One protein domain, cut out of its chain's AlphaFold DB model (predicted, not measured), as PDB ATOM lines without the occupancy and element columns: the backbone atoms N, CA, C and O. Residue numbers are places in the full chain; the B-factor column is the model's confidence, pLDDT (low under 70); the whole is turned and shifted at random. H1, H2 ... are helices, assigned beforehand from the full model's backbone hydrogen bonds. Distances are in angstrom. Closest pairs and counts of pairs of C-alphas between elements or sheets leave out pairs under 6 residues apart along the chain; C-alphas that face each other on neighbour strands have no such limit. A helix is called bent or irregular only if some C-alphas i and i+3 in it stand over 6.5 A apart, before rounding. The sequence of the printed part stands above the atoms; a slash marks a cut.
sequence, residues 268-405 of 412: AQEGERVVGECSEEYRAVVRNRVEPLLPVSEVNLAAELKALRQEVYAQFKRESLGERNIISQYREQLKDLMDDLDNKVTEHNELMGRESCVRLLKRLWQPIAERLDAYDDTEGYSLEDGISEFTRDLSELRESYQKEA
ATOM      1  N   ALA A 268     243.935  53.581  28.638       92.31
ATOM      2  CA  ALA A 268     244.536  52.623  27.724       92.31
ATOM      3  C   ALA A 268     246.047  52.854  27.593       92.31
ATOM      4  O   ALA A 268     246.841  51.935  27.798       92.31
ATOM      5  N   GLN A 269     246.443  54.108  27.357       91.75
ATOM      6  CA  GLN A 269     247.843  54.508  27.245       91.75
ATOM      7  C   GLN A 269     248.634  54.192  28.523       91.75
ATOM      8  O   GLN A 269     249.758  53.696  28.458       91.75
ATOM      9  N   GLU A 270     248.067  54.483  29.696       91.44
ATOM     10  CA  GLU A 270     248.724  54.202  30.974       91.44
ATOM     11  C   GLU A 270     248.777  52.714  31.292       91.44
ATOM     12  O   GLU A 270     249.802  52.238  31.771       91.44
ATOM     13  N   GLY A 271     247.708  51.971  31.008       94.56
ATOM     14  CA  GLY A 271     247.676  50.526  31.192       94.56
ATOM     15  C   GLY A 271     248.753  49.831  30.364       94.56
ATOM     16  O   GLY A 271     249.526  49.042  30.905       94.56
ATOM     17  N   GLU A 272     248.868  50.185  29.081       96.31
ATOM     18  CA  GLU A 272     249.911  49.668  28.189       96.31
ATOM     19  C   GLU A 272     251.316  50.025  28.681       96.31
ATOM     20  O   GLU A 272     252.185  49.153  28.756       96.31
ATOM     21  N   ARG A 273     251.535  51.288  29.072       95.50
ATOM     22  CA  ARG A 273     252.827  51.752  29.592       95.50
ATOM     23  C   ARG A 273     253.240  50.983  30.848       95.50
ATOM     24  O   ARG A 273     254.350  50.461  30.900       95.50
ATOM     25  N   VAL A 274     252.353  50.891  31.842       96.38
ATOM     26  CA  VAL A 274     252.649  50.247  33.132       96.38
ATOM     27  C   VAL A 274     252.878  48.746  32.953       96.38
ATOM     28  O   VAL A 274     253.808  48.206  33.548       96.38
ATOM     29  N   VAL A 275     252.090  48.066  32.110       98.19
ATOM     30  CA  VAL A 275     252.348  46.655  31.773       98.19
ATOM     31  C   VAL A 275     253.700  46.504  31.090       98.19
ATOM     32  O   VAL A 275     254.451  45.610  31.472       98.19
ATOM     33  N   GLY A 276     254.033  47.364  30.125       98.12
ATOM     34  CA  GLY A 276     255.323  47.337  29.436       98.12
ATOM     35  C   GLY A 276     256.503  47.486  30.397       98.12
ATOM     36  O   GLY A 276     257.401  46.647  30.403       98.12
ATOM     37  N   GLU A 277     256.466  48.497  31.265       98.00
ATOM     38  CA  GLU A 277     257.510  48.749  32.266       98.00
ATOM     39  C   GLU A 277     257.643  47.596  33.269       98.00
ATOM     40  O   GLU A 277     258.738  47.070  33.454       98.00
ATOM     41  N   CYS A 278     256.528  47.131  33.843       98.56
ATOM     42  CA  CYS A 278     256.523  46.004  34.782       98.56
ATOM     43  C   CYS A 278     257.023  44.705  34.131       98.56
ATOM     44  O   CYS A 278     257.696  43.898  34.771       98.56
ATOM     45  N   SER A 279     256.702  44.493  32.852       98.50
ATOM     46  CA  SER A 279     257.143  43.319  32.096       98.50
ATOM     47  C   SER A 279     258.649  43.333  31.864       98.50
ATOM     48  O   SER A 279     259.314  42.318  32.077       98.50
ATOM     49  N   GLU A 280     259.203  44.473  31.447       98.25
ATOM     50  CA  GLU A 280     260.646  44.627  31.254       98.25
ATOM     51  C   GLU A 280     261.411  44.530  32.575       98.25
ATOM     52  O   GLU A 280     262.460  43.884  32.631       98.25
ATOM     53  N   GLU A 281     260.862  45.091  33.654       97.94
ATOM     54  CA  GLU A 281     261.424  44.953  34.993       97.94
ATOM     55  C   GLU A 281     261.459  43.488  35.433       97.94
ATOM     56  O   GLU A 281     262.525  42.989  35.801       97.94
ATOM     57  N   TYR A 282     260.351  42.751  35.291       98.56
ATOM     58  CA  TYR A 282     260.318  41.331  35.638       98.56
ATOM     59  C   TYR A 282     261.343  40.517  34.839       98.56
ATOM     60  O   TYR A 282     262.129  39.763  35.417       98.56
ATOM     61  N   ARG A 283     261.405  40.729  33.515       98.56
ATOM     62  CA  ARG A 283     262.402  40.088  32.639       98.56
ATOM     63  C   ARG A 283     263.828  40.392  33.087       98.56
ATOM     64  O   ARG A 283     264.671  39.496  33.111       98.56
ATOM     65  N   ALA A 284     264.118  41.648  33.416       98.12
ATOM     66  CA  ALA A 284     265.449  42.066  33.827       98.12
ATOM     67  C   ALA A 284     265.852  41.463  35.175       98.12
ATOM     68  O   ALA A 284     266.977  40.983  35.321       98.12
ATOM     69  N   VAL A 285     264.942  41.464  36.146       97.31
ATOM     70  CA  VAL A 285     265.175  40.929  37.487       97.31
ATOM     71  C   VAL A 285     265.371  39.412  37.431       97.31
ATOM     72  O   VAL A 285     266.346  38.925  37.999       97.31
ATOM     73  N   VAL A 286     264.547  38.674  36.683       98.06
ATOM     74  CA  VAL A 286     264.716  37.224  36.470       98.06
ATOM     75  C   VAL A 286     266.072  36.912  35.830       98.06
ATOM     76  O   VAL A 286     266.849  36.133  36.383       98.06
ATOM     77  N   ARG A 287     266.418  37.585  34.726       98.00
ATOM     78  CA  ARG A 287     267.700  37.390  34.032       98.00
ATOM     79  C   ARG A 287     268.914  37.679  34.915       98.00
ATOM     80  O   ARG A 287     269.936  37.011  34.813       98.00
ATOM     81  N   ASN A 288     268.837  38.701  35.762       96.81
ATOM     82  CA  ASN A 288     269.995  39.164  36.525       96.81
ATOM     83  C   ASN A 288     270.126  38.496  37.904       96.81
ATOM     84  O   ASN A 288     271.238  38.422  38.423       96.81
ATOM     85  N   ARG A 289     269.020  38.058  38.521       95.50
ATOM     86  CA  ARG A 289     269.006  37.489  39.884       95.50
ATOM     87  C   ARG A 289     268.730  35.991  39.922       95.50
ATOM     88  O   ARG A 289     269.233  35.337  40.826       95.50
ATOM     89  N   VAL A 290     267.953  35.457  38.978       96.69
ATOM     90  CA  VAL A 290     267.508  34.054  39.000       96.69
ATOM     91  C   VAL A 290     268.369  33.197  38.082       96.69
ATOM     92  O   VAL A 290     269.005  32.257  38.553       96.69
ATOM     93  N   GLU A 291     268.457  33.547  36.794       96.06
ATOM     94  CA  GLU A 291     269.196  32.753  35.798       96.06
ATOM     95  C   GLU A 291     270.664  32.455  36.183       96.06
ATOM     96  O   GLU A 291     271.098  31.318  35.993       96.06
ATOM     97  N   PRO A 292     271.438  33.382  36.791       96.50
ATOM     98  CA  PRO A 292     272.829  33.108  37.160       96.50
ATOM     99  C   PRO A 292     273.000  32.097  38.300       96.50
ATOM    100  O   PRO A 292     274.115  31.629  38.530       96.50
ATOM    101  N   LEU A 293     271.934  31.795  39.049       93.69
ATOM    102  CA  LEU A 293     271.976  30.871  40.184       93.69
ATOM    103  C   LEU A 293     271.649  29.427  39.786       93.69
ATOM    104  O   LEU A 293     271.892  28.521  40.582       93.69
ATOM    105  N   LEU A 294     271.122  29.199  38.580       94.19
ATOM    106  CA  LEU A 294     270.657  27.884  38.150       94.19
ATOM    107  C   LEU A 294     271.821  26.874  37.982       94.19
ATOM    108  O   LEU A 294     272.908  27.245  37.528       94.19
ATOM    109  N   PRO A 295     271.612  25.576  38.291       94.94
ATOM    110  CA  PRO A 295     270.374  25.000  38.806       94.94
ATOM    111  C   PRO A 295     270.229  25.131  40.334       94.94
ATOM    112  O   PRO A 295     271.203  24.973  41.073       94.94
ATOM    113  N   VAL A 296     268.996  25.344  40.796       93.25
ATOM    114  CA  VAL A 296     268.584  25.430  42.213       93.25
ATOM    115  C   VAL A 296     267.378  24.523  42.484       93.25
ATOM    116  O   VAL A 296     266.680  24.135  41.544       93.25
ATOM    117  N   SER A 297     267.122  24.169  43.748       91.56
ATOM    118  CA  SER A 297     265.940  23.367  44.105       91.56
ATOM    119  C   SER A 297     264.630  24.025  43.659       91.56
ATOM    120  O   SER A 297     264.514  25.256  43.618       91.56
ATOM    121  N   GLU A 298     263.624  23.205  43.346       91.19
ATOM    122  CA  GLU A 298     262.324  23.676  42.851       91.19
ATOM    123  C   GLU A 298     261.632  24.580  43.877       91.19
ATOM    124  O   GLU A 298     261.068  25.620  43.530       91.19
ATOM    125  N   VAL A 299     261.759  24.237  45.163       91.75
ATOM    126  CA  VAL A 299     261.226  25.032  46.276       91.75
ATOM    127  C   VAL A 299     261.849  26.429  46.321       91.75
ATOM    128  O   VAL A 299     261.127  27.416  46.481       91.75
ATOM    129  N   ASN A 300     263.173  26.532  46.162       92.25
ATOM    130  CA  ASN A 300     263.870  27.817  46.197       92.25
ATOM    131  C   ASN A 300     263.550  28.661  44.959       92.25
ATOM    132  O   ASN A 300     263.307  29.860  45.093       92.25
ATOM    133  N   LEU A 301     263.489  28.040  43.775       95.25
ATOM    134  CA  LEU A 301     263.114  28.733  42.544       95.25
ATOM    135  C   LEU A 301     261.701  29.318  42.641       95.25
ATOM    136  O   LEU A 301     261.502  30.507  42.396       95.25
ATOM    137  N   ALA A 302     260.727  28.503  43.055       95.38
ATOM    138  CA  ALA A 302     259.344  28.938  43.205       95.38
ATOM    139  C   ALA A 302     259.196  30.053  44.254       95.38
ATOM    140  O   ALA A 302     258.399  30.978  44.070       95.38
ATOM    141  N   ALA A 303     259.959  29.988  45.351       96.06
ATOM    142  CA  ALA A 303     259.960  31.024  46.380       96.06
ATOM    143  C   ALA A 303     260.509  32.362  45.859       96.06
ATOM    144  O   ALA A 303     259.875  33.395  46.093       96.06
ATOM    145  N   GLU A 304     261.629  32.347  45.128       96.44
ATOM    146  CA  GLU A 304     262.230  33.563  44.565       96.44
ATOM    147  C   GLU A 304     261.315  34.185  43.503       96.44
ATOM    148  O   GLU A 304     260.957  35.355  43.625       96.44
ATOM    149  N   LEU A 305     260.832  33.407  42.523       97.69
ATOM    150  CA  LEU A 305     259.910  33.911  41.490       97.69
ATOM    151  C   LEU A 305     258.650  34.524  42.115       97.69
ATOM    152  O   LEU A 305     258.232  35.625  41.758       97.69
ATOM    153  N   LYS A 306     258.077  33.871  43.132       97.81
ATOM    154  CA  LYS A 306     256.924  34.410  43.864       97.81
ATOM    155  C   LYS A 306     257.229  35.749  44.539       97.81
ATOM    156  O   LYS A 306     256.366  36.628  44.513       97.81
ATOM    157  N   ALA A 307     258.402  35.907  45.155       97.44
ATOM    158  CA  ALA A 307     258.808  37.165  45.778       97.44
ATOM    159  C   ALA A 307     258.948  38.282  44.731       97.44
ATOM    160  O   ALA A 307     258.361  39.353  44.892       97.44
ATOM    161  N   LEU A 308     259.606  37.996  43.604       97.44
ATOM    162  CA  LEU A 308     259.768  38.948  42.502       97.44
ATOM    163  C   LEU A 308     258.424  39.401  41.918       97.44
ATOM    164  O   LEU A 308     258.197  40.591  41.704       97.44
ATOM    165  N   ARG A 309     257.479  38.473  41.724       97.94
ATOM    166  CA  ARG A 309     256.125  38.815  41.257       97.94
ATOM    167  C   ARG A 309     255.397  39.746  42.216       97.94
ATOM    168  O   ARG A 309     254.618  40.588  41.774       97.94
ATOM    169  N   GLN A 310     255.601  39.597  43.526       97.56
ATOM    170  CA  GLN A 310     254.990  40.488  44.514       97.56
ATOM    171  C   GLN A 310     255.545  41.911  44.416       97.56
ATOM    172  O   GLN A 310     254.759  42.856  44.504       97.56
ATOM    173  N   GLU A 311     256.853  42.063  44.193       96.88
ATOM    174  CA  GLU A 311     257.501  43.363  43.967       96.88
ATOM    175  C   GLU A 311     256.917  44.051  42.721       96.88
ATOM    176  O   GLU A 311     256.399  45.169  42.814       96.88
ATOM    177  N   VAL A 312     256.867  43.336  41.593       97.81
ATOM    178  CA  VAL A 312     256.330  43.859  40.324       97.81
ATOM    179  C   VAL A 312     254.834  44.178  40.424       97.81
ATOM    180  O   VAL A 312     254.385  45.235  39.981       97.81
ATOM    181  N   TYR A 313     254.026  43.333  41.073       97.75
ATOM    182  CA  TYR A 313     252.609  43.653  41.281       97.75
ATOM    183  C   TYR A 313     252.391  44.855  42.210       97.75
ATOM    184  O   TYR A 313     251.393  45.566  42.053       97.75
ATOM    185  N   ALA A 314     253.275  45.089  43.184       96.62
ATOM    186  CA  ALA A 314     253.181  46.256  44.058       96.62
ATOM    187  C   ALA A 314     253.425  47.556  43.276       96.62
ATOM    188  O   ALA A 314     252.675  48.520  43.449       96.62
ATOM    189  N   GLN A 315     254.412  47.557  42.378       95.12
ATOM    190  CA  GLN A 315     254.656  48.646  41.432       95.12
ATOM    191  C   GLN A 315     253.476  48.842  40.478       95.12
ATOM    192  O   GLN A 315     252.917  49.937  40.432       95.12
ATOM    193  N   PHE A 316     253.020  47.771  39.815       96.94
ATOM    194  CA  PHE A 316     251.862  47.807  38.920       96.94
ATOM    195  C   PHE A 316     250.654  48.456  39.603       96.94
ATOM    196  O   PHE A 316     250.029  49.360  39.057       96.94
ATOM    197  N   LYS A 317     250.343  48.041  40.837       94.31
ATOM    198  CA  LYS A 317     249.220  48.585  41.610       94.31
ATOM    199  C   LYS A 317     249.379  50.073  41.924       94.31
ATOM    200  O   LYS A 317     248.375  50.779  41.973       94.31
ATOM    201  N   ARG A 318     250.601  50.528  42.202       90.69
ATOM    202  CA  ARG A 318     250.895  51.926  42.541       90.69
ATOM    203  C   ARG A 318     250.760  52.844  41.328       90.69
ATOM    204  O   ARG A 318     250.361  53.990  41.493       90.69
ATOM    205  N   GLU A 319     251.104  52.346  40.146       91.38
ATOM    206  CA  GLU A 319     251.231  53.160  38.932       91.38
ATOM    207  C   GLU A 319     250.047  53.021  37.971       91.38
ATOM    208  O   GLU A 319     249.847  53.880  37.114       91.38
ATOM    209  N   SER A 320     249.231  51.976  38.131       92.50
ATOM    210  CA  SER A 320     248.029  51.766  37.324       92.50
ATOM    211  C   SER A 320     246.993  52.867  37.531       92.50
ATOM    212  O   SER A 320     246.667  53.244  38.659       92.50
ATOM    213  N   LEU A 321     246.393  53.300  36.424       91.19
ATOM    214  CA  LEU A 321     245.314  54.278  36.385       91.19
ATOM    215  C   LEU A 321     244.017  53.626  35.897       91.19
ATOM    216  O   LEU A 321     244.027  52.854  34.941       91.19
ATOM    217  N   GLY A 322     242.887  53.995  36.506       90.50
ATOM    218  CA  GLY A 322     241.563  53.681  35.971       90.50
ATOM    219  C   GLY A 322     240.633  52.923  36.908       90.50
ATOM    220  O   GLY A 322     240.938  52.693  38.080       90.50
ATOM    221  N   GLU A 323     239.464  52.534  36.395       91.19
ATOM    222  CA  GLU A 323     238.527  51.698  37.142       91.19
ATOM    223  C   GLU A 323     239.065  50.268  37.314       91.19
ATOM    224  O   GLU A 323     239.884  49.760  36.545       91.19
ATOM    225  N   ARG A 324     238.566  49.579  38.347       91.31
ATOM    226  CA  ARG A 324     239.065  48.254  38.756       91.31
ATOM    227  C   ARG A 324     239.005  47.204  37.647       91.31
ATOM    228  O   ARG A 324     239.881  46.350  37.586       91.31
ATOM    229  N   ASN A 325     237.974  47.237  36.808       91.75
ATOM    230  CA  ASN A 325     237.814  46.312  35.686       91.75
ATOM    231  C   ASN A 325     238.883  46.537  34.611       91.75
ATOM    232  O   ASN A 325     239.449  45.558  34.137       91.75
ATOM    233  N   ILE A 326     239.201  47.793  34.280       92.38
ATOM    234  CA  ILE A 326     240.247  48.129  33.306       92.38
ATOM    235  C   ILE A 326     241.618  47.717  33.844       92.38
ATOM    236  O   ILE A 326     242.344  46.974  33.188       92.38
ATOM    237  N   ILE A 327     241.928  48.073  35.096       95.31
ATOM    238  CA  ILE A 327     243.174  47.653  35.757       95.31
ATOM    239  C   ILE A 327     243.294  46.120  35.786       95.31
ATOM    240  O   ILE A 327     244.378  45.577  35.587       95.31
ATOM    241  N   SER A 328     242.188  45.399  36.005       96.25
ATOM    242  CA  SER A 328     242.192  43.933  36.017       96.25
ATOM    243  C   SER A 328     242.551  43.319  34.662       96.25
ATOM    244  O   SER A 328     243.165  42.258  34.653       96.25
ATOM    245  N   GLN A 329     242.185  43.950  33.544       96.75
ATOM    246  CA  GLN A 329     242.532  43.457  32.205       96.75
ATOM    247  C   GLN A 329     244.043  43.538  31.972       96.75
ATOM    248  O   GLN A 329     244.666  42.550  31.594       96.75
ATOM    249  N   TYR A 330     244.649  44.686  32.278       98.00
ATOM    250  CA  TYR A 330     246.098  44.876  32.181       98.00
ATOM    251  C   TYR A 330     246.873  44.012  33.182       98.00
ATOM    252  O   TYR A 330     247.936  43.481  32.864       98.00
ATOM    253  N   ARG A 331     246.313  43.793  34.377       97.81
ATOM    254  CA  ARG A 331     246.887  42.868  35.360       97.81
ATOM    255  C   ARG A 331     246.942  41.433  34.836       97.81
ATOM    256  O   ARG A 331     247.907  40.738  35.143       97.81
ATOM    257  N   GLU A 332     245.925  40.993  34.093       98.19
ATOM    258  CA  GLU A 332     245.913  39.655  33.494       98.19
ATOM    259  C   GLU A 332     246.981  39.535  32.402       98.19
ATOM    260  O   GLU A 332     247.745  38.582  32.423       98.19
ATOM    261  N   GLN A 333     247.150  40.551  31.547       97.88
ATOM    262  CA  GLN A 333     248.235  40.563  30.552       97.88
ATOM    263  C   GLN A 333     249.624  40.451  31.201       97.88
ATOM    264  O   GLN A 333     250.464  39.669  30.760       97.88
ATOM    265  N   LEU A 334     249.858  41.207  32.280       98.50
ATOM    266  CA  LEU A 334     251.104  41.119  33.042       98.50
ATOM    267  C   LEU A 334     251.267  39.736  33.692       98.50
ATOM    268  O   LEU A 334     252.366  39.189  33.712       98.50
ATOM    269  N   LYS A 335     250.182  39.157  34.219       98.38
ATOM    270  CA  LYS A 335     250.186  37.810  34.795       98.38
ATOM    271  C   LYS A 335     250.579  36.761  33.753       98.38
ATOM    272  O   LYS A 335     251.493  35.998  34.034       98.38
ATOM    273  N   ASP A 336     249.943  36.762  32.586       98.44
ATOM    274  CA  ASP A 336     250.211  35.802  31.510       98.44
ATOM    275  C   ASP A 336     251.678  35.862  31.060       98.44
ATOM    276  O   ASP A 336     252.318  34.831  30.852       98.44
ATOM    277  N   LEU A 337     252.247  37.070  30.978       98.19
ATOM    278  CA  LEU A 337     253.661  37.264  30.663       98.19
ATOM    279  C   LEU A 337     254.590  36.686  31.736       98.19
ATOM    280  O   LEU A 337     255.598  36.063  31.400       98.19
ATOM    281  N   MET A 338     254.281  36.909  33.015       98.50
ATOM    282  CA  MET A 338     255.078  36.354  34.110       98.50
ATOM    283  C   MET A 338     254.939  34.833  34.183       98.50
ATOM    284  O   MET A 338     255.939  34.159  34.385       98.50
ATOM    285  N   ASP A 339     253.743  34.287  33.950       98.56
ATOM    286  CA  ASP A 339     253.499  32.840  33.904       98.56
ATOM    287  C   ASP A 339     254.321  32.174  32.779       98.56
ATOM    288  O   ASP A 339     254.974  31.157  33.008       98.56
ATOM    289  N   ASP A 340     254.359  32.764  31.578       98.44
ATOM    290  CA  ASP A 340     255.196  32.282  30.467       98.44
ATOM    291  C   ASP A 340     256.696  32.323  30.800       98.44
ATOM    292  O   ASP A 340     257.430  31.376  30.500       98.44
ATOM    293  N   LEU A 341     257.167  33.400  31.438       98.25
ATOM    294  CA  LEU A 341     258.576  33.514  31.816       98.25
ATOM    295  C   LEU A 341     258.952  32.528  32.930       98.25
ATOM    296  O   LEU A 341     259.992  31.882  32.833       98.25
ATOM    297  N   ASP A 342     258.101  32.371  33.943       98.31
ATOM    298  CA  ASP A 342     258.312  31.439  35.053       98.31
ATOM    299  C   ASP A 342     258.433  30.001  34.550       98.31
ATOM    300  O   ASP A 342     259.348  29.278  34.953       98.31
ATOM    301  N   ASN A 343     257.564  29.603  33.616       98.19
ATOM    302  CA  ASN A 343     257.618  28.281  32.997       98.19
ATOM    303  C   ASN A 343     258.943  28.066  32.256       98.19
ATOM    304  O   ASN A 343     259.604  27.052  32.469       98.19
ATOM    305  N   LYS A 344     259.391  29.043  31.456       98.00
ATOM    306  CA  LYS A 344     260.670  28.959  30.724       98.00
ATOM    307  C   LYS A 344     261.871  28.823  31.655       98.00
ATOM    308  O   LYS A 344     262.767  28.025  31.393       98.00
ATOM    309  N   VAL A 345     261.897  29.593  32.740       97.69
ATOM    310  CA  VAL A 345     262.978  29.533  33.734       97.69
ATOM    311  C   VAL A 345     262.956  28.196  34.474       97.69
ATOM    312  O   VAL A 345     264.014  27.619  34.717       97.69
ATOM    313  N   THR A 346     261.769  27.680  34.788       96.38
ATOM    314  CA  THR A 346     261.595  26.379  35.448       96.38
ATOM    315  C   THR A 346     262.088  25.237  34.559       96.38
ATOM    316  O   THR A 346     262.919  24.443  34.997       96.38
ATOM    317  N   GLU A 347     261.691  25.210  33.284       96.19
ATOM    318  CA  GLU A 347     262.186  24.229  32.309       96.19
ATOM    319  C   GLU A 347     263.713  24.309  32.143       96.19
ATOM    320  O   GLU A 347     264.402  23.285  32.082       96.19
ATOM    321  N   HIS A 348     264.273  25.525  32.106       95.88
ATOM    322  CA  HIS A 348     265.718  25.718  32.017       95.88
ATOM    323  C   HIS A 348     266.448  25.206  33.270       95.88
ATOM    324  O   HIS A 348     267.474  24.528  33.154       95.88
ATOM    325  N   ASN A 349     265.895  25.470  34.457       95.69
ATOM    326  CA  ASN A 349     266.411  24.972  35.728       95.69
ATOM    327  C   ASN A 349     266.422  23.438  35.780       95.69
ATOM    328  O   ASN A 349     267.439  22.844  36.140       95.69
ATOM    329  N   GLU A 350     265.326  22.792  35.373       93.62
ATOM    330  CA  GLU A 350     265.223  21.330  35.317       93.62
ATOM    331  C   GLU A 350     266.255  20.717  34.364       93.62
ATOM    332  O   GLU A 350     266.914  19.728  34.703       93.62
ATOM    333  N   LEU A 351     266.424  21.312  33.178       94.00
ATOM    334  CA  LEU A 351     267.406  20.858  32.197       94.00
ATOM    335  C   LEU A 351     268.830  20.953  32.757       94.00
ATOM    336  O   LEU A 351     269.564  19.961  32.740       94.00
ATOM    337  N   MET A 352     269.203  22.113  33.306       93.94
ATOM    338  CA  MET A 352     270.519  22.319  33.917       93.94
ATOM    339  C   MET A 352     270.749  21.394  35.117       93.94
ATOM    340  O   MET A 352     271.846  20.851  35.277       93.94
ATOM    341  N   GLY A 353     269.718  21.173  35.937       92.50
ATOM    342  CA  GLY A 353     269.747  20.243  37.062       92.50
ATOM    343  C   GLY A 353     270.033  18.818  36.598       92.50
ATOM    344  O   GLY A 353     270.986  18.192  37.068       92.50
ATOM    345  N   ARG A 354     269.285  18.327  35.601       91.69
ATOM    346  CA  ARG A 354     269.479  16.989  35.021       91.69
ATOM    347  C   ARG A 354     270.880  16.825  34.432       91.69
ATOM    348  O   ARG A 354     271.537  15.819  34.702       91.69
ATOM    349  N   GLU A 355     271.359  17.789  33.648       92.50
ATOM    350  CA  GLU A 355     272.705  17.738  33.065       92.50
ATOM    351  C   GLU A 355     273.807  17.728  34.133       92.50
ATOM    352  O   GLU A 355     274.772  16.963  34.019       92.50
ATOM    353  N   SER A 356     273.650  18.539  35.183       91.44
ATOM    354  CA  SER A 356     274.565  18.584  36.325       91.44
ATOM    355  C   SER A 356     274.609  17.238  37.057       91.44
ATOM    356  O   SER A 356     275.692  16.686  37.266       91.44
ATOM    357  N   CYS A 357     273.446  16.646  37.346       91.19
ATOM    358  CA  CYS A 357     273.339  15.353  38.027       91.19
ATOM    359  C   CYS A 357     273.952  14.213  37.208       91.19
ATOM    360  O   CYS A 357     274.718  13.409  37.739       91.19
ATOM    361  N   VAL A 358     273.688  14.159  35.898       92.31
ATOM    362  CA  VAL A 358     274.289  13.151  35.009       92.31
ATOM    363  C   VAL A 358     275.812  13.291  34.973       92.31
ATOM    364  O   VAL A 358     276.527  12.288  35.001       92.31
ATOM    365  N   ARG A 359     276.332  14.522  34.918       93.19
ATOM    366  CA  ARG A 359     277.779  14.779  34.939       93.19
ATOM    367  C   ARG A 359     278.405  14.353  36.266       93.19
ATOM    368  O   ARG A 359     279.469  13.736  36.258       93.19
ATOM    369  N   LEU A 360     277.735  14.648  37.379       93.75
ATOM    370  CA  LEU A 360     278.153  14.244  38.716       93.75
ATOM    371  C   LEU A 360     278.196  12.719  38.847       93.75
ATOM    372  O   LEU A 360     279.236  12.181  39.216       93.75
ATOM    373  N   LEU A 361     277.121  12.025  38.465       93.31
ATOM    374  CA  LEU A 361     277.046  10.561  38.501       93.31
ATOM    375  C   LEU A 361     278.141   9.912  37.662       93.31
ATOM    376  O   LEU A 361     278.802   9.002  38.143       93.31
ATOM    377  N   LYS A 362     278.388  10.400  36.438       94.62
ATOM    378  CA  LYS A 362     279.481   9.886  35.598       94.62
ATOM    379  C   LYS A 362     280.840  10.030  36.280       94.62
ATOM    380  O   LYS A 362     281.616   9.082  36.267       94.62
ATOM    381  N   ARG A 363     281.110  11.188  36.892       95.69
ATOM    382  CA  ARG A 363     282.365  11.441  37.614       95.69
ATOM    383  C   ARG A 363     282.518  10.536  38.837       95.69
ATOM    384  O   ARG A 363     283.600  10.008  39.045       95.69
ATOM    385  N   LEU A 364     281.463  10.372  39.636       94.88
ATOM    386  CA  LEU A 364     281.510   9.538  40.842       94.88
ATOM    387  C   LEU A 364     281.546   8.037  40.511       94.88
ATOM    388  O   LEU A 364     282.165   7.270  41.237       94.88
ATOM    389  N   TRP A 365     280.908   7.614  39.415       94.75
ATOM    390  CA  TRP A 365     280.885   6.221  38.961       94.75
ATOM    391  C   TRP A 365     282.192   5.784  38.295       94.75
ATOM    392  O   TRP A 365     282.538   4.608  38.365       94.75
ATOM    393  N   GLN A 366     282.921   6.701  37.652       94.94
ATOM    394  CA  GLN A 366     284.116   6.369  36.873       94.94
ATOM    395  C   GLN A 366     285.156   5.532  37.653       94.94
ATOM    396  O   GLN A 366     285.534   4.486  37.130       94.94
ATOM    397  N   PRO A 367     285.557   5.878  38.895       92.12
ATOM    398  CA  PRO A 367     286.497   5.053  39.662       92.12
ATOM    399  C   PRO A 367     285.963   3.645  39.958       92.12
ATOM    400  O   PRO A 367     286.710   2.672  39.930       92.12
ATOM    401  N   ILE A 368     284.656   3.516  40.215       91.50
ATOM    402  CA  ILE A 368     284.004   2.222  40.466       91.50
ATOM    403  C   ILE A 368     284.008   1.370  39.193       91.50
ATOM    404  O   ILE A 368     284.300   0.180  39.262       91.50
ATOM    405  N   ALA A 369     283.706   1.977  38.041       91.12
ATOM    406  CA  ALA A 369     283.735   1.310  36.743       91.12
ATOM    407  C   ALA A 369     285.143   0.810  36.395       91.12
ATOM    408  O   ALA A 369     285.299  -0.349  36.026       91.12
ATOM    409  N   GLU A 370     286.166   1.645  36.595       90.31
ATOM    410  CA  GLU A 370     287.570   1.281  36.369       90.31
ATOM    411  C   GLU A 370     287.995   0.092  37.253       90.31
ATOM    412  O   GLU A 370     288.615  -0.847  36.755       90.31
ATOM    413  N   ARG A 371     287.585   0.060  38.532       89.44
ATOM    414  CA  ARG A 371     287.831  -1.088  39.431       89.44
ATOM    415  C   ARG A 371     287.067  -2.360  39.042       89.44
ATOM    416  O   ARG A 371     287.557  -3.455  39.306       89.44
ATOM    417  N   LEU A 372     285.867  -2.233  38.463       86.88
ATOM    418  CA  LEU A 372     285.084  -3.374  37.965       86.88
ATOM    419  C   LEU A 372     285.697  -3.980  36.697       86.88
ATOM    420  O   LEU A 372     285.681  -5.201  36.540       86.88
ATOM    421  N   ASP A 373     286.232  -3.139  35.810       85.50
ATOM    422  CA  ASP A 373     286.821  -3.560  34.537       85.50
ATOM    423  C   ASP A 373     288.237  -4.157  34.697       85.50
ATOM    424  O   ASP A 373     288.689  -4.909  33.831       85.50
ATOM    425  N   ALA A 374     288.923  -3.890  35.817       83.31
ATOM    426  CA  ALA A 374     290.263  -4.393  36.154       83.31
ATOM    427  C   ALA A 374     290.286  -5.872  36.614       83.31
ATOM    428  O   ALA A 374     290.863  -6.218  37.648       83.31
ATOM    429  N   TYR A 375     289.632  -6.764  35.862       58.44
ATOM    430  CA  TYR A 375     289.585  -8.198  36.166       58.44
ATOM    431  C   TYR A 375     291.005  -8.800  36.145       58.44
ATOM    432  O   TYR A 375     291.707  -8.664  35.145       58.44
ATOM    433  N   ASP A 376     291.400  -9.492  37.223       59.28
ATOM    434  CA  ASP A 376     292.719 -10.135  37.430       59.28
ATOM    435  C   ASP A 376     293.917  -9.205  37.752       59.28
ATOM    436  O   ASP A 376     295.051  -9.685  37.845       59.28
ATOM    437  N   ASP A 377     293.692  -7.906  37.996       61.91
ATOM    438  CA  ASP A 377     294.739  -6.957  38.419       61.91
ATOM    439  C   ASP A 377     294.708  -6.684  39.938       61.91
ATOM    440  O   ASP A 377     293.648  -6.689  40.568       61.91
ATOM    441  N   THR A 378     295.860  -6.385  40.555       63.09
ATOM    442  CA  THR A 378     295.954  -6.102  42.012       63.09
ATOM    443  C   THR A 378     295.179  -4.857  42.468       63.09
ATOM    444  O   THR A 378     295.061  -4.619  43.669       63.09
ATOM    445  N   GLU A 379     294.672  -4.059  41.527       66.19
ATOM    446  CA  GLU A 379     293.933  -2.810  41.760       66.19
ATOM    447  C   GLU A 379     292.393  -2.976  41.674       66.19
ATOM    448  O   GLU A 379     291.650  -2.042  41.991       66.19
ATOM    449  N   GLY A 380     291.898  -4.161  41.287       78.50
ATOM    450  CA  GLY A 380     290.467  -4.480  41.191       78.50
ATOM    451  C   GLY A 380     289.783  -4.776  42.537       78.50
ATOM    452  O   GLY A 380     290.346  -4.584  43.617       78.50
ATOM    453  N   TYR A 381     288.529  -5.232  42.492       83.81
ATOM    454  CA  TYR A 381     287.842  -5.758  43.681       83.81
ATOM    455  C   TYR A 381     288.400  -7.130  44.071       83.81
ATOM    456  O   TYR A 381     288.551  -8.009  43.220       83.81
ATOM    457  N   SER A 382     288.686  -7.331  45.361       82.00
ATOM    458  CA  SER A 382     289.274  -8.584  45.847       82.00
ATOM    459  C   SER A 382     288.313  -9.780  45.737       82.00
ATOM    460  O   SER A 382     287.093  -9.639  45.817       82.00
ATOM    461  N   LEU A 383     288.854 -10.995  45.578       76.69
ATOM    462  CA  LEU A 383     288.034 -12.215  45.501       76.69
ATOM    463  C   LEU A 383     287.353 -12.573  46.834       76.69
ATOM    464  O   LEU A 383     286.287 -13.186  46.823       76.69
ATOM    465  N   GLU A 384     287.980 -12.229  47.964       80.56
ATOM    466  CA  GLU A 384     287.482 -12.556  49.308       80.56
ATOM    467  C   GLU A 384     286.498 -11.495  49.830       80.56
ATOM    468  O   GLU A 384     285.437 -11.861  50.336       80.56
ATOM    469  N   ASP A 385     286.787 -10.203  49.623       85.25
ATOM    470  CA  ASP A 385     286.025  -9.082  50.199       85.25
ATOM    471  C   ASP A 385     285.353  -8.172  49.150       85.25
ATOM    472  O   ASP A 385     284.731  -7.164  49.499       85.25
ATOM    473  N   GLY A 386     285.411  -8.510  47.856       84.06
ATOM    474  CA  GLY A 386     284.980  -7.632  46.759       84.06
ATOM    475  C   GLY A 386     283.537  -7.129  46.854       84.06
ATOM    476  O   GLY A 386     283.261  -5.984  46.502       84.06
ATOM    477  N   ILE A 387     282.614  -7.930  47.399       85.75
ATOM    478  CA  ILE A 387     281.228  -7.490  47.651       85.75
ATOM    479  C   ILE A 387     281.193  -6.376  48.706       85.75
ATOM    480  O   ILE A 387     280.471  -5.390  48.544       85.75
ATOM    481  N   SER A 388     281.955  -6.520  49.790       89.38
ATOM    482  CA  SER A 388     282.018  -5.535  50.872       89.38
ATOM    483  C   SER A 388     282.699  -4.246  50.420       89.38
ATOM    484  O   SER A 388     282.196  -3.162  50.710       89.38
ATOM    485  N   GLU A 389     283.786  -4.353  49.656       89.31
ATOM    486  CA  GLU A 389     284.469  -3.210  49.046       89.31
ATOM    487  C   GLU A 389     283.554  -2.451  48.075       89.31
ATOM    488  O   GLU A 389     283.409  -1.238  48.193       89.31
ATOM    489  N   PHE A 390     282.872  -3.157  47.167       89.88
ATOM    490  CA  PHE A 390     281.929  -2.548  46.224       89.88
ATOM    491  C   PHE A 390     280.762  -1.866  46.945       89.88
ATOM    492  O   PHE A 390     280.351  -0.765  46.586       89.88
ATOM    493  N   THR A 391     280.246  -2.490  48.006       91.94
ATOM    494  CA  THR A 391     279.169  -1.910  48.823       91.94
ATOM    495  C   THR A 391     279.615  -0.621  49.519       91.94
ATOM    496  O   THR A 391     278.831   0.328  49.618       91.94
ATOM    497  N   ARG A 392     280.868  -0.560  49.992       93.12
ATOM    498  CA  ARG A 392     281.439   0.652  50.589       93.12
ATOM    499  C   ARG A 392     281.571   1.761  49.552       93.12
ATOM    500  O   ARG A 392     281.056   2.847  49.789       93.12
ATOM    501  N   ASP A 393     282.172   1.475  48.401       92.75
ATOM    502  CA  ASP A 393     282.380   2.468  47.343       92.75
ATOM    503  C   ASP A 393     281.033   3.004  46.806       92.75
ATOM    504  O   ASP A 393     280.876   4.205  46.577       92.75
ATOM    505  N   LEU A 394     280.001   2.152  46.706       93.44
ATOM    506  CA  LEU A 394     278.628   2.584  46.415       93.44
ATOM    507  C   LEU A 394     278.032   3.497  47.498       93.44
ATOM    508  O   LEU A 394     277.279   4.420  47.180       93.44
ATOM    509  N   SER A 395     278.333   3.237  48.770       94.06
ATOM    510  CA  SER A 395     277.860   4.067  49.883       94.06
ATOM    511  C   SER A 395     278.534   5.441  49.864       94.06
ATOM    512  O   SER A 395     277.848   6.456  49.966       94.06
ATOM    513  N   GLU A 396     279.847   5.486  49.627       94.00
ATOM    514  CA  GLU A 396     280.619   6.726  49.475       94.00
ATOM    515  C   GLU A 396     280.159   7.545  48.258       94.00
ATOM    516  O   GLU A 396     280.024   8.770  48.342       94.00
ATOM    517  N   LEU A 397     279.842   6.877  47.140       94.06
ATOM    518  CA  LEU A 397     279.232   7.512  45.972       94.06
ATOM    519  C   LEU A 397     277.897   8.158  46.336       94.06
ATOM    520  O   LEU A 397     277.659   9.305  45.961       94.06
ATOM    521  N   ARG A 398     277.027   7.446  47.065       91.81
ATOM    522  CA  ARG A 398     275.714   7.966  47.468       91.81
ATOM    523  C   ARG A 398     275.844   9.186  48.375       91.81
ATOM    524  O   ARG A 398     275.158  10.177  48.142       91.81
ATOM    525  N   GLU A 399     276.718   9.131  49.376       92.19
ATOM    526  CA  GLU A 399     276.969  10.265  50.273       92.19
ATOM    527  C   GLU A 399     277.532  11.473  49.512       92.19
ATOM    528  O   GLU A 399     277.069  12.600  49.695       92.19
ATOM    529  N   SER A 400     278.486  11.241  48.606       92.38
ATOM    530  CA  SER A 400     279.073  12.297  47.770       92.38
ATOM    531  C   SER A 400     278.042  12.901  46.819       92.38
ATOM    532  O   SER A 400     277.982  14.119  46.662       92.38
ATOM    533  N   TYR A 401     277.184  12.067  46.228       90.94
ATOM    534  CA  TYR A 401     276.089  12.520  45.377       90.94
ATOM    535  C   TYR A 401     275.115  13.401  46.160       90.94
ATOM    536  O   TYR A 401     274.858  14.522  45.740       90.94
ATOM    537  N   GLN A 402     274.653  12.962  47.334       87.94
ATOM    538  CA  GLN A 402     273.737  13.747  48.176       87.94
ATOM    539  C   GLN A 402     274.330  15.085  48.630       87.94
ATOM    540  O   GLN A 402     273.603  16.054  48.823       87.94
ATOM    541  N   LYS A 403     275.652  15.151  48.810       87.44
ATOM    542  CA  LYS A 403     276.339  16.375  49.229       87.44
ATOM    543  C   LYS A 403     276.569  17.365  48.083       87.44
ATOM    544  O   LYS A 403     276.655  18.565  48.334       87.44
ATOM    545  N   GLU A 404     276.745  16.873  46.859       87.44
ATOM    546  CA  GLU A 404     277.174  17.681  45.708       87.44
ATOM    547  C   GLU A 404     276.088  17.897  44.644       87.44
ATOM    548  O   GLU A 404     276.256  18.768  43.784       87.44
ATOM    549  N   ALA A 405     274.997  17.125  44.673       86.06
ATOM    550  CA  ALA A 405     273.874  17.299  43.765       86.06
ATOM    551  C   ALA A 405     273.251  18.691  43.932       86.06
ATOM    552  O   ALA A 405     273.225  19.260  45.021       86.06
TER     553      ALA A 405
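Overview. This is residues 268 to 405 of the 412 residues of the protein "GB1/RHD3-type G domain-containing protein" of Perkinsus olseni (UniProt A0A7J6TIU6). The domain is a long, thin rod with one long helix, H3, as its spine. H1 and H2 form a hairpin that packs on the first part of H3, making a three-helix up-and-down bundle at one end, while beyond residues 374 to 385 H4 folds back on H3 towards the other end, apart from H1 and H2. The printed part has 138 residues with four named helices in the order H1, H2, H3, H4 and no named strand; the class is all helix. The whole is extended, with a radius of gyration of the C-alphas of 25.1 A and spans of 82 by 19 by 17 A.

Arrangement. H1, residues 268 to 293, and H2, residues 298 to 319, touch and form a helical hairpin, running opposite ways at a shallow tilt of 27 degrees; their closest C-alphas are those of Cys 278 and Val 312, 5.9 A apart. H3, residues 324 to 373, is the hub, touching three other helices. With residues 327 to 345 alone it touches H1, the same way at a shallow tilt of 14 degrees, the closest C-alphas being those of Val 275 and Leu 334 at 5.8 A. With residues 331 to 346 alone it touches H2, opposite ways at a shallow tilt of 21 degrees, and these two are also a hairpin; the closest C-alphas are those of Leu 305 and Asp 342, 7.1 A apart. H4, residues 386 to 404, touches residues 360 to 368 of H3 alone, and the two form a third hairpin, opposite ways at a shallow tilt of 27 degrees; the C-alphas of Leu 364 and Leu 397 are closest at 6.0 A. H4 is apart from H1 and from H2. In H2 and H4 every O i to N i+4 pair is within hydrogen-bond range, against 19 of 22 in H1 and 44 of 46 in H3.

Along the chain. H1 begins at C-alpha 268 (244.536, 52.623, 27.724) and is 37.2 A long, with a kink of 29 degrees near residue 287; it is only just irregular, C-alphas 288 and 291 being 6.50 A apart. H2 is 31.7 A long. H3 runs 70.6 A from C-alpha 324 (239.065, 48.254, 38.756), with a kink of 41 degrees near residue 367, and is only just irregular, with C-alphas 364 and 367 6.8 A apart. H4 is 26.5 A long and ends at C-alpha 404 (277.174, 17.681, 45.708).

Size, cuts and confidence. The two C-alphas farthest apart are those of Glu 323 and Asp 376, at 82.2 A. The printed part has no cut. The links from H1 to H2 and from H2 to H3 are tight, and that from H3 to H4 is long, with 12 residues. The mean pLDDT of the printed part is 92.6, and residues 375 to 379 are under 70.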